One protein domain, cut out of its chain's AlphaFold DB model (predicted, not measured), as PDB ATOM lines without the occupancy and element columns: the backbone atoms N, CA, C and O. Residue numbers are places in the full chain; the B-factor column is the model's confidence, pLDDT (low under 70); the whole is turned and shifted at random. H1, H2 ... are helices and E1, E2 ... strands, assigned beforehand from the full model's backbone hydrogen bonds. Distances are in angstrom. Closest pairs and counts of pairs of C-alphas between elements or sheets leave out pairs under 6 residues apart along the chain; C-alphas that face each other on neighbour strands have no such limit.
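What this domain is: This is residues 361 to 368 and 378 to 478 of the 524 residues of an uncharacterized protein of Lophium mytilinum (UniProt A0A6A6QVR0). Look for a small body in which H2 and H3 run beside the first part of one long helix, H4, while residues 465 to 478, of which 465 to 477 belong to H4, stick out from it as an arm. A hairpin of two short strands, E1 and E2, juts off the beginning of H3 on the side away from H4, and the short H1 packs on H3. The printed part has 109 residues, with four named helices and two named strands in the order H1, H2, E1, E2, H3, H4; the strands form an antiparallel sheet, and the class is mostly helix. The whole is loose, with a radius of gyration of the C-alphas of 16.5 A, and elongated, spanning 57 by 34 by 21 A.

How they stand to each other: Begin at residues 361 to 368, which hold no named element. After the cut comes H1, residues 378 to 381, which touches H3, residues 430 to 438; the closest C-alphas are those of Met 379 and Val 433, 6.7 A apart. Next, H2, residues 387 to 406, only just touches H3 with its residues 394 to 398 alone, with 3 pairs of C-alphas within 8 A, the closest being Thr 394 and Phe 438 at 7.2 A. They stand at a shallow tilt of 28 degrees, opposite ways. Then find the hairpin of E1, residues 414 to 417, and E2, residues 426 to 429, antiparallel at 148 degrees; N 415 and O 428 are within hydrogen-bond range at 2.8 A, as are N 428 and O 415 at 2.9 A. H3 and H4, residues 446 to 477, form a helical hairpin with a shallow tilt of 6 degrees; they touch, closest at the C-alphas of Phe 438 and Gly 449, 4.4 A. H4 also touches H2, with residues 448 to 459 alone, at a shallow tilt of 22 degrees, the same way; the C-alphas of Glu 402 and Leu 452 are closest at 7.0 A. H4 is apart from E1 and E2. Every O i to N i+4 pair is within hydrogen-bond range in H3 and H4, 14 of 16 are in H2, and H1 is too short for such a pair.

Where its parts are: Find C-alpha 378, where H1 begins, at (48.129, 27.765, 32.346). H2 runs 28.7 A from C-alpha 387 at (48.535, 28.417, 16.529). E1 measures 10.0 A, E2 10.1 A and H3 11.8 A. H4 runs 46.3 A to C-alpha 477 at (40.930, 47.668, 69.267).

The domain as a whole: The C-alphas farthest apart are those of Thr 388 and Glu 478, 58.3 A. Residues 369 to 377 are not printed, and C-alphas 368 and 378 are 14.8 A apart across this cut. No link between named elements is long. The mean pLDDT of the printed part is 88.3; look for values under 70 at residues 385, 387 and 441 to 444.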
ATOM      1  N   PRO A 361      37.018  30.128  45.015       98.06
ATOM      2  CA  PRO A 361      38.240  30.022  44.216       98.06
ATOM      3  C   PRO A 361      39.520  29.959  45.060       98.06
ATOM      4  O   PRO A 361      40.551  29.510  44.556       98.06
ATOM      5  N   ASN A 362      39.463  30.363  46.332       97.88
ATOM      6  CA  ASN A 362      40.583  30.354  47.270       97.88
ATOM      7  C   ASN A 362      40.518  29.203  48.287       97.88
ATOM      8  O   ASN A 362      41.366  29.146  49.178       97.88
ATOM      9  N   ALA A 363      39.562  28.274  48.154       96.38
ATOM     10  CA  ALA A 363      39.398  27.163  49.089       96.38
ATOM     11  C   ALA A 363      40.702  26.349  49.215       96.38
ATOM     12  O   ALA A 363      41.161  25.777  48.221       96.38
ATOM     13  N   PRO A 364      41.321  26.266  50.404       95.50
ATOM     14  CA  PRO A 364      42.634  25.653  50.545       95.50
ATOM     15  C   PRO A 364      42.553  24.124  50.478       95.50
ATOM     16  O   PRO A 364      41.785  23.489  51.200       95.50
ATOM     17  N   PHE A 365      43.413  23.510  49.665       94.19
ATOM     18  CA  PHE A 365      43.586  22.063  49.603       94.19
ATOM     19  C   PHE A 365      45.027  21.666  49.267       94.19
ATOM     20  O   PHE A 365      45.558  22.006  48.212       94.19
ATOM     21  N   ALA A 366      45.660  20.894  50.157       90.81
ATOM     22  CA  ALA A 366      47.036  20.415  49.980       90.81
ATOM     23  C   ALA A 366      48.019  21.537  49.569       90.81
ATOM     24  O   ALA A 366      48.778  21.375  48.621       90.81
ATOM     25  N   ALA A 367      47.965  22.672  50.279       92.06
ATOM     26  CA  ALA A 367      48.751  23.890  50.029       92.06
ATOM     27  C   ALA A 367      48.438  24.653  48.724       92.06
ATOM     28  O   ALA A 367      49.156  25.586  48.385       92.06
ATOM     29  N   SER A 368      47.352  24.314  48.021       94.75
ATOM     30  CA  SER A 368      46.912  25.035  46.821       94.75
ATOM     31  C   SER A 368      45.409  25.313  46.826       94.75
ATOM     32  O   SER A 368      44.627  24.535  47.368       94.75
ATOM     33  N   LEU A 378      47.771  26.846  33.433       94.25
ATOM     34  CA  LEU A 378      48.129  27.765  32.346       94.25
ATOM     35  C   LEU A 378      49.633  27.761  32.054       94.25
ATOM     36  O   LEU A 378      50.028  27.767  30.891       94.25
ATOM     37  N   MET A 379      50.465  27.717  33.095       93.25
ATOM     38  CA  MET A 379      51.923  27.694  32.957       93.25
ATOM     39  C   MET A 379      52.441  26.378  32.370       93.25
ATOM     40  O   MET A 379      53.317  26.389  31.512       93.25
ATOM     41  N   GLU A 380      51.888  25.242  32.797       90.56
ATOM     42  CA  GLU A 380      52.291  23.916  32.306       90.56
ATOM     43  C   GLU A 380      51.891  23.683  30.838       90.56
ATOM     44  O   GLU A 380      52.542  22.917  30.123       90.56
ATOM     45  N   ASN A 381      50.840  24.363  30.365       89.81
ATOM     46  CA  ASN A 381      50.261  24.146  29.037       89.81
ATOM     47  C   ASN A 381      50.496  25.299  28.049       89.81
ATOM     48  O   ASN A 381      50.125  25.172  26.881       89.81
ATOM     49  N   SER A 382      51.161  26.388  28.454       87.44
ATOM     50  CA  SER A 382      51.404  27.552  27.584       87.44
ATOM     51  C   SER A 382      52.181  27.207  26.309       87.44
ATOM     52  O   SER A 382      52.045  27.884  25.298       87.44
ATOM     53  N   HIS A 383      52.982  26.139  26.337       83.25
ATOM     54  CA  HIS A 383      53.837  25.726  25.221       83.25
ATOM     55  C   HIS A 383      53.199  24.698  24.272       83.25
ATOM     56  O   HIS A 383      53.743  24.453  23.200       83.25
ATOM     57  N   GLN A 384      52.078  24.073  24.648       77.56
ATOM     58  CA  GLN A 384      51.549  22.895  23.940       77.56
ATOM     59  C   GLN A 384      50.512  23.223  22.857       77.56
ATOM     60  O   GLN A 384      50.052  22.329  22.148       77.56
ATOM     61  N   THR A 385      50.109  24.485  22.712       68.88
ATOM     62  CA  THR A 385      49.002  24.838  21.818       68.88
ATOM     63  C   THR A 385      49.497  25.211  20.418       68.88
ATOM     64  O   THR A 385      50.305  26.118  20.236       68.88
ATOM     65  N   SER A 386      49.006  24.505  19.393       74.62
ATOM     66  CA  SER A 386      49.215  24.900  17.994       74.62
ATOM     67  C   SER A 386      48.519  26.235  17.714       74.62
ATOM     68  O   SER A 386      47.515  26.546  18.346       74.62
ATOM     69  N   THR A 387      48.985  27.020  16.740       69.94
ATOM     70  CA  THR A 387      48.535  28.417  16.529       69.94
ATOM     71  C   THR A 387      47.012  28.614  16.463       69.94
ATOM     72  O   THR A 387      46.497  29.600  16.985       69.94
ATOM     73  N   THR A 388      46.257  27.675  15.876       73.75
ATOM     74  CA  THR A 388      44.786  27.789  15.786       73.75
ATOM     75  C   THR A 388      44.085  27.375  17.086       73.75
ATOM     76  O   THR A 388      43.141  28.034  17.520       73.75
ATOM     77  N   THR A 389      44.563  26.317  17.750       81.06
ATOM     78  CA  THR A 389      44.001  25.849  19.032       81.06
ATOM     79  C   THR A 389      44.385  26.764  20.196       81.06
ATOM     80  O   THR A 389      43.591  26.950  21.118       81.06
ATOM     81  N   ALA A 390      45.542  27.425  20.102       83.75
ATOM     82  CA  ALA A 390      46.062  28.395  21.059       83.75
ATOM     83  C   ALA A 390      45.109  29.566  21.271       83.75
ATOM     84  O   ALA A 390      44.841  29.944  22.411       83.75
ATOM     85  N   LYS A 391      44.531  30.110  20.193       86.31
ATOM     86  CA  LYS A 391      43.604  31.241  20.302       86.31
ATOM     87  C   LYS A 391      42.325  30.861  21.049       86.31
ATOM     88  O   LYS A 391      41.922  31.561  21.975       86.31
ATOM     89  N   ALA A 392      41.705  29.736  20.683       89.31
ATOM     90  CA  ALA A 392      40.499  29.246  21.353       89.31
ATOM     91  C   ALA A 392      40.769  28.902  22.827       89.31
ATOM     92  O   ALA A 392      39.976  29.250  23.703       89.31
ATOM     93  N   HIS A 393      41.916  28.277  23.103       90.19
ATOM     94  CA  HIS A 393      42.370  27.979  24.456       90.19
ATOM     95  C   HIS A 393      42.575  29.254  25.284       90.19
ATOM     96  O   HIS A 393      42.057  29.355  26.391       90.19
ATOM     97  N   THR A 394      43.264  30.253  24.732       90.25
ATOM     98  CA  THR A 394      43.551  31.529  25.407       90.25
ATOM     99  C   THR A 394      42.276  32.315  25.682       90.25
ATOM    100  O   THR A 394      42.078  32.801  26.795       90.25
ATOM    101  N   ALA A 395      41.361  32.389  24.711       91.56
ATOM    102  CA  ALA A 395      40.058  33.015  24.906       91.56
ATOM    103  C   ALA A 395      39.289  32.336  26.051       91.56
ATOM    104  O   ALA A 395      38.805  33.014  26.960       91.56
ATOM    105  N   ARG A 396      39.258  30.998  26.071       94.44
ATOM    106  CA  ARG A 396      38.628  30.216  27.143       94.44
ATOM    107  C   ARG A 396      39.284  30.455  28.506       94.44
ATOM    108  O   ARG A 396      38.588  30.772  29.466       94.44
ATOM    109  N   ALA A 397      40.608  30.356  28.584       95.12
ATOM    110  CA  ALA A 397      41.379  30.612  29.796       95.12
ATOM    111  C   ALA A 397      41.134  32.026  30.339       95.12
ATOM    112  O   ALA A 397      40.960  32.210  31.541       95.12
ATOM    113  N   SER A 398      41.054  33.026  29.461       94.50
ATOM    114  CA  SER A 398      40.803  34.403  29.880       94.50
ATOM    115  C   SER A 398      39.419  34.599  30.494       94.50
ATOM    116  O   SER A 398      39.305  35.239  31.537       94.50
ATOM    117  N   ALA A 399      38.381  33.994  29.905       95.81
ATOM    118  CA  ALA A 399      37.025  34.049  30.441       95.81
ATOM    119  C   ALA A 399      36.957  33.402  31.832       95.81
ATOM    120  O   ALA A 399      36.360  33.954  32.753       95.81
ATOM    121  N   ILE A 400      37.641  32.269  32.014       97.31
ATOM    122  CA  ILE A 400      37.738  31.582  33.308       97.31
ATOM    123  C   ILE A 400      38.464  32.448  34.341       97.31
ATOM    124  O   ILE A 400      37.983  32.589  35.463       97.31
ATOM    125  N   ALA A 401      39.587  33.068  33.970       96.69
ATOM    126  CA  ALA A 401      40.322  33.962  34.861       96.69
ATOM    127  C   ALA A 401      39.455  35.148  35.320       96.69
ATOM    128  O   ALA A 401      39.468  35.504  36.498       96.69
ATOM    129  N   GLU A 402      38.658  35.728  34.419       95.75
ATOM    130  CA  GLU A 402      37.719  36.806  34.753       95.75
ATOM    131  C   GLU A 402      36.635  36.354  35.724       95.75
ATOM    132  O   GLU A 402      36.388  37.053  36.707       95.75
ATOM    133  N   LEU A 403      36.038  35.180  35.497       97.69
ATOM    134  CA  LEU A 403      35.041  34.598  36.397       97.69
ATOM    135  C   LEU A 403      35.616  34.380  37.805       97.69
ATOM    136  O   LEU A 403      35.004  34.784  38.794       97.69
ATOM    137  N   LEU A 404      36.823  33.816  37.904       97.94
ATOM    138  CA  LEU A 404      37.483  33.557  39.187       97.94
ATOM    139  C   LEU A 404      37.823  34.865  39.924       97.94
ATOM    140  O   LEU A 404      37.520  35.001  41.110       97.94
ATOM    141  N   LEU A 405      38.380  35.867  39.234       96.38
ATOM    142  CA  LEU A 405      38.690  37.185  39.812       96.38
ATOM    143  C   LEU A 405      37.427  37.978  40.193       96.38
ATOM    144  O   LEU A 405      37.424  38.741  41.171       96.38
ATOM    145  N   ALA A 406      36.338  37.815  39.439       95.75
ATOM    146  CA  ALA A 406      35.035  38.372  39.783       95.75
ATOM    147  C   ALA A 406      34.493  37.737  41.073       95.75
ATOM    148  O   ALA A 406      34.038  38.473  41.950       95.75
ATOM    149  N   ALA A 407      34.658  36.419  41.228       97.00
ATOM    150  CA  ALA A 407      34.288  35.647  42.415       97.00
ATOM    151  C   ALA A 407      35.264  35.772  43.604       97.00
ATOM    152  O   ALA A 407      35.083  35.113  44.623       97.00
ATOM    153  N   GLY A 408      36.273  36.643  43.512       96.75
ATOM    154  CA  GLY A 408      37.156  36.969  44.633       96.75
ATOM    155  C   GLY A 408      38.431  36.135  44.723       96.75
ATOM    156  O   GLY A 408      39.045  36.119  45.787       96.75
ATOM    157  N   ALA A 409      38.859  35.478  43.640       97.44
ATOM    158  CA  ALA A 409      40.180  34.850  43.570       97.44
ATOM    159  C   ALA A 409      41.292  35.837  43.967       97.44
ATOM    160  O   ALA A 409      41.270  37.001  43.552       97.44
ATOM    161  N   ASP A 410      42.248  35.372  44.772       97.00
ATOM    162  CA  ASP A 410      43.325  36.206  45.300       97.00
ATOM    163  C   ASP A 410      44.303  36.622  44.183       97.00
ATOM    164  O   ASP A 410      45.038  35.788  43.643       97.00
ATOM    165  N   PRO A 411      44.370  37.916  43.826       95.19
ATOM    166  CA  PRO A 411      45.263  38.389  42.776       95.19
ATOM    167  C   PRO A 411      46.738  38.441  43.215       95.19
ATOM    168  O   PRO A 411      47.600  38.769  42.397       95.19
ATOM    169  N   HIS A 412      47.032  38.184  44.493       94.94
ATOM    170  CA  HIS A 412      48.382  38.040  45.038       94.94
ATOM    171  C   HIS A 412      48.798  36.577  45.205       94.94
ATOM    172  O   HIS A 412      49.905  36.326  45.673       94.94
ATOM    173  N   ALA A 413      47.946  35.622  44.817       96.56
ATOM    174  CA  ALA A 413      48.277  34.213  44.916       96.56
ATOM    175  C   ALA A 413      49.561  33.895  44.140       96.56
ATOM    176  O   ALA A 413      49.750  34.328  43.000       96.56
ATOM    177  N   GLU A 414      50.413  33.096  44.764       96.38
ATOM    178  CA  GLU A 414      51.604  32.520  44.153       96.38
ATOM    179  C   GLU A 414      51.332  31.051  43.833       96.38
ATOM    180  O   GLU A 414      50.678  30.359  44.612       96.38
ATOM    181  N   CYS A 415      51.801  30.556  42.694       94.50
ATOM    182  CA  CYS A 415      51.737  29.140  42.355       94.50
ATOM    183  C   CYS A 415      53.129  28.605  42.027       94.50
ATOM    184  O   CYS A 415      53.915  29.249  41.329       94.50
ATOM    185  N   ASP A 416      53.405  27.404  42.516       92.50
ATOM    186  CA  ASP A 416      54.546  26.594  42.128       92.50
ATOM    187  C   ASP A 416      54.227  25.801  40.853       92.50
ATOM    188  O   ASP A 416      53.123  25.274  40.687       92.50
ATOM    189  N   PHE A 417      55.191  25.704  39.944       87.88
ATOM    190  CA  PHE A 417      55.111  24.810  38.790       87.88
ATOM    191  C   PHE A 417      56.485  24.214  38.475       87.88
ATOM    192  O   PHE A 417      57.529  24.802  38.776       87.88
ATOM    193  N   PHE A 418      56.468  23.033  37.861       82.31
ATOM    194  CA  PHE A 418      57.670  22.327  37.434       82.31
ATOM    195  C   PHE A 418      57.867  22.539  35.939       82.31
ATOM    196  O   PHE A 418      57.047  22.121  35.122       82.31
ATOM    197  N   GLN A 419      58.964  23.194  35.568       78.38
ATOM    198  CA  GLN A 419      59.387  23.216  34.176       78.38
ATOM    199  C   GLN A 419      60.102  21.891  33.897       78.38
ATOM    200  O   GLN A 419      60.993  21.520  34.649       78.38
ATOM    201  N   ILE A 420      59.726  21.175  32.829       74.69
ATOM    202  CA  ILE A 420      60.221  19.813  32.517       74.69
ATOM    203  C   ILE A 420      61.764  19.715  32.529       74.69
ATOM    204  O   ILE A 420      62.317  18.646  32.755       74.69
ATOM    205  N   SER A 421      62.463  20.829  32.297       77.50
ATOM    206  CA  SER A 421      63.923  20.914  32.263       77.50
ATOM    207  C   SER A 421      64.601  21.269  33.595       77.50
ATOM    208  O   SER A 421      65.826  21.330  33.620       77.50
ATOM    209  N   GLU A 422      63.863  21.574  34.665       78.56
ATOM    210  CA  GLU A 422      64.433  22.087  35.918       78.56
ATOM    211  C   GLU A 422      63.942  21.306  37.142       78.56
ATOM    212  O   GLU A 422      62.743  21.191  37.386       78.56
ATOM    213  N   ASP A 423      64.886  20.836  37.963       81.38
ATOM    214  CA  ASP A 423      64.602  20.119  39.217       81.38
ATOM    215  C   ASP A 423      64.088  21.038  40.343       81.38
ATOM    216  O   ASP A 423      63.695  20.567  41.412       81.38
ATOM    217  N   ILE A 424      64.110  22.359  40.136       83.81
ATOM    218  CA  ILE A 424      63.730  23.348  41.146       83.81
ATOM    219  C   ILE A 424      62.359  23.931  40.779       83.81
ATOM    220  O   ILE A 424      62.232  24.547  39.718       83.81
ATOM    221  N   PRO A 425      61.334  23.787  41.642       86.69
ATOM    222  CA  PRO A 425      60.037  24.403  41.404       86.69
ATOM    223  C   PRO A 425      60.187  25.924  41.355       86.69
ATOM    224  O   PRO A 425      60.771  26.538  42.254       86.69
ATOM    225  N   ARG A 426      59.642  26.543  40.307       91.94
ATOM    226  CA  ARG A 426      59.572  28.001  40.198       91.94
ATOM    227  C   ARG A 426      58.270  28.484  40.811       91.94
ATOM    228  O   ARG A 426      57.213  27.911  40.559       91.94
ATOM    229  N   VAL A 427      58.356  29.559  41.585       94.38
ATOM    230  CA  VAL A 427      57.191  30.256  42.130       94.38
ATOM    231  C   VAL A 427      56.894  31.447  41.227       94.38
ATOM    232  O   VAL A 427      57.782  32.260  40.975       94.38
ATOM    233  N   CYS A 428      55.663  31.540  40.732       95.62
ATOM    234  CA  CYS A 428      55.175  32.704  40.000       95.62
ATOM    235  C   CYS A 428      53.941  33.281  40.684       95.62
ATOM    236  O   CYS A 428      53.032  32.558  41.089       95.62
ATOM    237  N   SER A 429      53.886  34.602  40.757       96.38
ATOM    238  CA  SER A 429      52.684  35.334  41.134       96.38
ATOM    239  C   SER A 429      51.614  35.234  40.041       96.38
ATOM    240  O   SER A 429      51.915  35.115  38.850       96.38
ATOM    241  N   ALA A 430      50.344  35.375  40.422       94.81
ATOM    242  CA  ALA A 430      49.223  35.430  39.483       94.81
ATOM    243  C   ALA A 430      49.421  36.485  38.377       94.81
ATOM    244  O   ALA A 430      49.024  36.273  37.231       94.81
ATOM    245  N   MET A 431      50.066  37.611  38.703       94.62
ATOM    246  CA  MET A 431      50.392  38.658  37.736       94.62
ATOM    247  C   MET A 431      51.398  38.181  36.686       94.62
ATOM    248  O   MET A 431      51.175  38.397  35.497       94.62
ATOM    249  N   GLU A 432      52.480  37.529  37.109       94.81
ATOM    250  CA  GLU A 432      53.506  37.009  36.198       94.81
ATOM    251  C   GLU A 432      52.928  35.946  35.263       94.81
ATOM    252  O   GLU A 432      53.210  35.973  34.066       94.81
ATOM    253  N   VAL A 433      52.058  35.066  35.775       94.38
ATOM    254  CA  VAL A 433      51.340  34.083  34.947       94.38
ATOM    255  C   VAL A 433      50.477  34.791  33.905       94.38
ATOM    256  O   VAL A 433      50.555  34.466  32.721       94.38
ATOM    257  N   VAL A 434      49.692  35.798  34.306       91.44
ATOM    258  CA  VAL A 434      48.837  36.544  33.370       91.44
ATOM    259  C   VAL A 434      49.664  37.258  32.298       91.44
ATOM    260  O   VAL A 434      49.304  37.226  31.121       91.44
ATOM    261  N   GLN A 435      50.778  37.880  32.682       90.88
ATOM    262  CA  GLN A 435      51.671  38.544  31.735       90.88
ATOM    263  C   GLN A 435      52.269  37.546  30.747       90.88
ATOM    264  O   GLN A 435      52.216  37.769  29.543       90.88
ATOM    265  N   ARG A 436      52.781  36.419  31.238       90.81
ATOM    266  CA  ARG A 436      53.448  35.434  30.390       90.81
ATOM    267  C   ARG A 436      52.489  34.714  29.447       90.81
ATOM    268  O   ARG A 436      52.854  34.459  28.310       90.81
ATOM    269  N   VAL A 437      51.282  34.388  29.905       89.75
ATOM    270  CA  VAL A 437      50.323  33.589  29.124       89.75
ATOM    271  C   VAL A 437      49.509  34.453  28.160       89.75
ATOM    272  O   VAL A 437      49.242  34.024  27.042       89.75
ATOM    273  N   PHE A 438      49.110  35.668  28.558       87.94
ATOM    274  CA  PHE A 438      48.167  36.480  27.773       87.94
ATOM    275  C   PHE A 438      48.782  37.710  27.090       87.94
ATOM    276  O   PHE A 438      48.106  38.321  26.260       87.94
ATOM    277  N   LEU A 439      50.008  38.120  27.438       84.62
ATOM    278  CA  LEU A 439      50.699  39.236  26.770       84.62
ATOM    279  C   LEU A 439      51.796  38.779  25.808       84.62
ATOM    280  O   LEU A 439      52.424  39.632  25.185       84.62
ATOM    281  N   ASP A 440      52.014  37.471  25.659       80.75
ATOM    282  CA  ASP A 440      52.891  36.958  24.612       80.75
ATOM    283  C   ASP A 440      52.305  37.324  23.236       80.75
ATOM    284  O   ASP A 440      51.188  36.928  22.880       80.75
ATOM    285  N   GLU A 441      53.046  38.135  22.474       61.47
ATOM    286  CA  GLU A 441      52.626  38.661  21.171       61.47
ATOM    287  C   GLU A 441      52.279  37.543  20.185       61.47
ATOM    288  O   GLU A 441      51.406  37.726  19.331       61.47
ATOM    289  N   ALA A 442      52.886  36.362  20.348       66.44
ATOM    290  CA  ALA A 442      52.624  35.192  19.519       66.44
ATOM    291  C   ALA A 442      51.157  34.725  19.569       66.44
ATOM    292  O   ALA A 442      50.672  34.100  18.625       66.44
ATOM    293  N   VAL A 443      50.429  35.043  20.643       64.62
ATOM    294  CA  VAL A 443      49.053  34.576  20.867       64.62
ATOM    295  C   VAL A 443      48.009  35.525  20.252       64.62
ATOM    296  O   VAL A 443      46.849  35.153  20.079       64.62
ATOM    297  N   GLY A 444      48.394  36.752  19.873       68.31
ATOM    298  CA  GLY A 444      47.505  37.718  19.206       68.31
ATOM    299  C   GLY A 444      46.359  38.271  20.072       68.31
ATOM    300  O   GLY A 444      45.512  39.009  19.568       68.31
ATOM    301  N   GLU A 445      46.335  37.964  21.372       79.75
ATOM    302  CA  GLU A 445      45.273  38.330  22.327       79.75
ATOM    303  C   GLU A 445      45.737  39.367  23.371       79.75
ATOM    304  O   GLU A 445      45.206  39.458  24.480       79.75
ATOM    305  N   VAL A 446      46.691  40.232  23.004       83.19
ATOM    306  CA  VAL A 446      47.263  41.271  23.888       83.19
ATOM    307  C   VAL A 446      46.178  42.137  24.548       83.19
ATOM    308  O   VAL A 446      46.295  42.526  25.708       83.19
ATOM    309  N   ARG A 447      45.069  42.418  23.845       85.44
ATOM    310  CA  ARG A 447      43.941  43.189  24.406       85.44
ATOM    311  C   ARG A 447      43.301  42.496  25.609       85.44
ATOM    312  O   ARG A 447      42.940  43.179  26.570       85.44
ATOM    313  N   VAL A 448      43.156  41.175  25.546       84.38
ATOM    314  CA  VAL A 448      42.606  40.353  26.627       84.38
ATOM    315  C   VAL A 448      43.590  40.309  27.789       84.38
ATOM    316  O   VAL A 448      43.191  40.578  28.921       84.38
ATOM    317  N   GLY A 449      44.884  40.114  27.517       84.75
ATOM    318  CA  GLY A 449      45.924  40.182  28.544       84.75
ATOM    319  C   GLY A 449      45.959  41.527  29.273       84.75
ATOM    320  O   GLY A 449      45.941  41.568  30.500       84.75
ATOM    321  N   LEU A 450      45.888  42.650  28.548       87.88
ATOM    322  CA  LEU A 450      45.839  43.994  29.145       87.88
ATOM    323  C   LEU A 450      44.553  44.248  29.944       87.88
ATOM    324  O   LEU A 450      44.532  45.084  30.854       87.88
ATOM    325  N   ARG A 451      43.445  43.589  29.589       89.62
ATOM    326  CA  ARG A 451      42.194  43.646  30.356       89.62
ATOM    327  C   ARG A 451      42.339  42.858  31.657       89.62
ATOM    328  O   ARG A 451      42.098  43.432  32.716       89.62
ATOM    329  N   LEU A 452      42.816  41.617  31.589       87.88
ATOM    330  CA  LEU A 452      43.091  40.776  32.756       87.88
ATOM    331  C   LEU A 452      44.083  41.434  33.713       87.88
ATOM    332  O   LEU A 452      43.805  41.536  34.903       87.88
ATOM    333  N   GLN A 453      45.187  41.974  33.197       91.31
ATOM    334  CA  GLN A 453      46.175  42.697  33.993       91.31
ATOM    335  C   GLN A 453      45.534  43.854  34.772       91.31
ATOM    336  O   GLN A 453      45.797  44.029  35.963       91.31
ATOM    337  N   ARG A 454      44.653  44.630  34.126       91.81
ATOM    338  CA  ARG A 454      43.909  45.708  34.791       91.81
ATOM    339  C   ARG A 454      42.990  45.176  35.889       91.81
ATOM    340  O   ARG A 454      42.970  45.768  36.966       91.81
ATOM    341  N   VAL A 455      42.278  44.073  35.647       89.75
ATOM    342  CA  VAL A 455      41.409  43.434  36.653       89.75
ATOM    343  C   VAL A 455      42.227  42.953  37.854       89.75
ATOM    344  O   VAL A 455      41.869  43.265  38.991       89.75
ATOM    345  N   VAL A 456      43.356  42.274  37.622       88.75
ATOM    346  CA  VAL A 456      44.262  41.809  38.682       88.75
ATOM    347  C   VAL A 456      44.786  43.002  39.485       88.75
ATOM    348  O   VAL A 456      44.594  43.035  40.697       88.75
ATOM    349  N   LEU A 457      45.343  44.036  38.840       90.12
ATOM    350  CA  LEU A 457      45.840  45.241  39.524       90.12
ATOM    351  C   LEU A 457      44.750  45.955  40.338       90.12
ATOM    352  O   LEU A 457      44.994  46.411  41.457       90.12
ATOM    353  N   GLN A 458      43.538  46.067  39.792       90.94
ATOM    354  CA  GLN A 458      42.410  46.677  40.494       90.94
ATOM    355  C   GLN A 458      42.028  45.868  41.739       90.94
ATOM    356  O   GLN A 458      41.785  46.446  42.805       90.94
ATOM    357  N   ARG A 459      42.007  44.535  41.635       86.81
ATOM    358  CA  ARG A 459      41.755  43.652  42.775       86.81
ATOM    359  C   ARG A 459      42.874  43.728  43.810       86.81
ATOM    360  O   ARG A 459      42.550  43.891  44.981       86.81
ATOM    361  N   GLN A 460      44.145  43.737  43.403       90.00
ATOM    362  CA  GLN A 460      45.289  43.880  44.317       90.00
ATOM    363  C   GLN A 460      45.177  45.152  45.162       90.00
ATOM    364  O   GLN A 460      45.295  45.112  46.387       90.00
ATOM    365  N   ARG A 461      44.849  46.287  44.525       90.56
ATOM    366  CA  ARG A 461      44.601  47.556  45.232       90.56
ATOM    367  C   ARG A 461      43.442  47.443  46.219       90.56
ATOM    368  O   ARG A 461      43.537  47.939  47.336       90.56
ATOM    369  N   THR A 462      42.357  46.781  45.820       88.94
ATOM    370  CA  THR A 462      41.173  46.596  46.673       88.94
ATOM    371  C   THR A 462      41.503  45.757  47.911       88.94
ATOM    372  O   THR A 462      41.163  46.157  49.023       88.94
ATOM    373  N   VAL A 463      42.213  44.638  47.733       85.38
ATOM    374  CA  VAL A 463      42.660  43.757  48.824       85.38
ATOM    375  C   VAL A 463      43.636  44.487  49.749       85.38
ATOM    376  O   VAL A 463      43.440  44.479  50.962       85.38
ATOM    377  N   SER A 464      44.622  45.192  49.189       88.94
ATOM    378  CA  SER A 464      45.600  45.974  49.963       88.94
ATOM    379  C   SER A 464      44.921  47.039  50.833       88.94
ATOM    380  O   SER A 464      45.213  47.162  52.022       88.94
ATOM    381  N   ASN A 465      43.950  47.770  50.272       90.81
ATOM    382  CA  ASN A 465      43.187  48.782  51.007       90.81
ATOM    383  C   ASN A 465      42.334  48.165  52.132       90.81
ATOM    384  O   ASN A 465      42.234  48.735  53.223       90.81
ATOM    385  N   ALA A 466      41.725  46.999  51.888       85.94
ATOM    386  CA  ALA A 466      40.950  46.276  52.895       85.94
ATOM    387  C   ALA A 466      41.838  45.775  54.048       85.94
ATOM    388  O   ALA A 466      41.480  45.940  55.213       85.94
ATOM    389  N   GLN A 467      43.021  45.235  53.740       87.25
ATOM    390  CA  GLN A 467      44.001  44.804  54.740       87.25
ATOM    391  C   GLN A 467      44.498  45.969  55.600       87.25
ATOM    392  O   GLN A 467      44.568  45.837  56.821       87.25
ATOM    393  N   GLU A 468      44.795  47.123  55.000       91.56
ATOM    394  CA  GLU A 468      45.211  48.307  55.760       91.56
ATOM    395  C   GLU A 468      44.088  48.818  56.674       91.56
ATOM    396  O   GLU A 468      44.321  49.163  57.833       91.56
ATOM    397  N   THR A 469      42.841  48.770  56.197       88.75
ATOM    398  CA  THR A 469      41.663  49.101  57.012       88.75
ATOM    399  C   THR A 469      41.518  48.145  58.199       88.75
ATOM    400  O   THR A 469      41.287  48.593  59.322       88.75
ATOM    401  N   LEU A 470      41.704  46.838  57.992       83.25
ATOM    402  CA  LEU A 470      41.673  45.843  59.071       83.25
ATOM    403  C   LEU A 470      42.797  46.057  60.088       83.25
ATOM    404  O   LEU A 470      42.531  46.038  61.287       83.25
ATOM    405  N   ARG A 471      44.028  46.325  59.632       88.12
ATOM    406  CA  ARG A 471      45.159  46.660  60.515       88.12
ATOM    407  C   ARG A 471      44.862  47.894  61.355       88.12
ATOM    408  O   ARG A 471      45.170  47.908  62.542       88.12
ATOM    409  N   ARG A 472      44.236  48.915  60.765       86.75
ATOM    410  CA  ARG A 472      43.804  50.112  61.491       86.75
ATOM    411  C   ARG A 472      42.766  49.782  62.565       86.75
ATOM    412  O   ARG A 472      42.965  50.169  63.709       86.75
ATOM    413  N   ILE A 473      41.722  49.022  62.229       82.69
ATOM    414  CA  ILE A 473      40.702  48.577  63.198       82.69
ATOM    415  C   ILE A 473      41.340  47.755  64.325       82.69
ATOM    416  O   ILE A 473      40.959  47.891  65.485       82.69
ATOM    417  N   GLN A 474      42.310  46.900  64.002       81.69
ATOM    418  CA  GLN A 474      43.009  46.090  64.994       81.69
ATOM    419  C   GLN A 474      43.864  46.953  65.935       81.69
ATOM    420  O   GLN A 474      43.743  46.800  67.145       81.69
ATOM    421  N   ARG A 475      44.616  47.934  65.411       86.50
ATOM    422  CA  ARG A 475      45.343  48.923  66.233       86.50
ATOM    423  C   ARG A 475      44.403  49.740  67.126       86.50
ATOM    424  O   ARG A 475      44.728  49.992  68.282       86.50
ATOM    425  N   GLU A 476      43.234  50.122  66.608       84.69
ATOM    426  CA  GLU A 476      42.188  50.815  67.373       84.69
ATOM    427  C   GLU A 476      41.620  49.931  68.500       84.69
ATOM    428  O   GLU A 476      41.432  50.414  69.616       84.69
ATOM    429  N   LYS A 477      41.395  48.633  68.251       82.75
ATOM    430  CA  LYS A 477      40.930  47.668  69.267       82.75
ATOM    431  C   LYS A 477      41.977  47.351  70.330       82.75
ATOM    432  O   LYS A 477      41.621  47.172  71.488       82.75
ATOM    433  N   GLU A 478      43.244  47.274  69.944       90.94
ATOM    434  CA  GLU A 478      44.363  46.985  70.848       90.94
ATOM    435  C   GLU A 478      44.746  48.201  71.715       90.94
ATOM    436  O   GLU A 478      45.675  48.116  72.512       90.94
TER     437      GLU A 478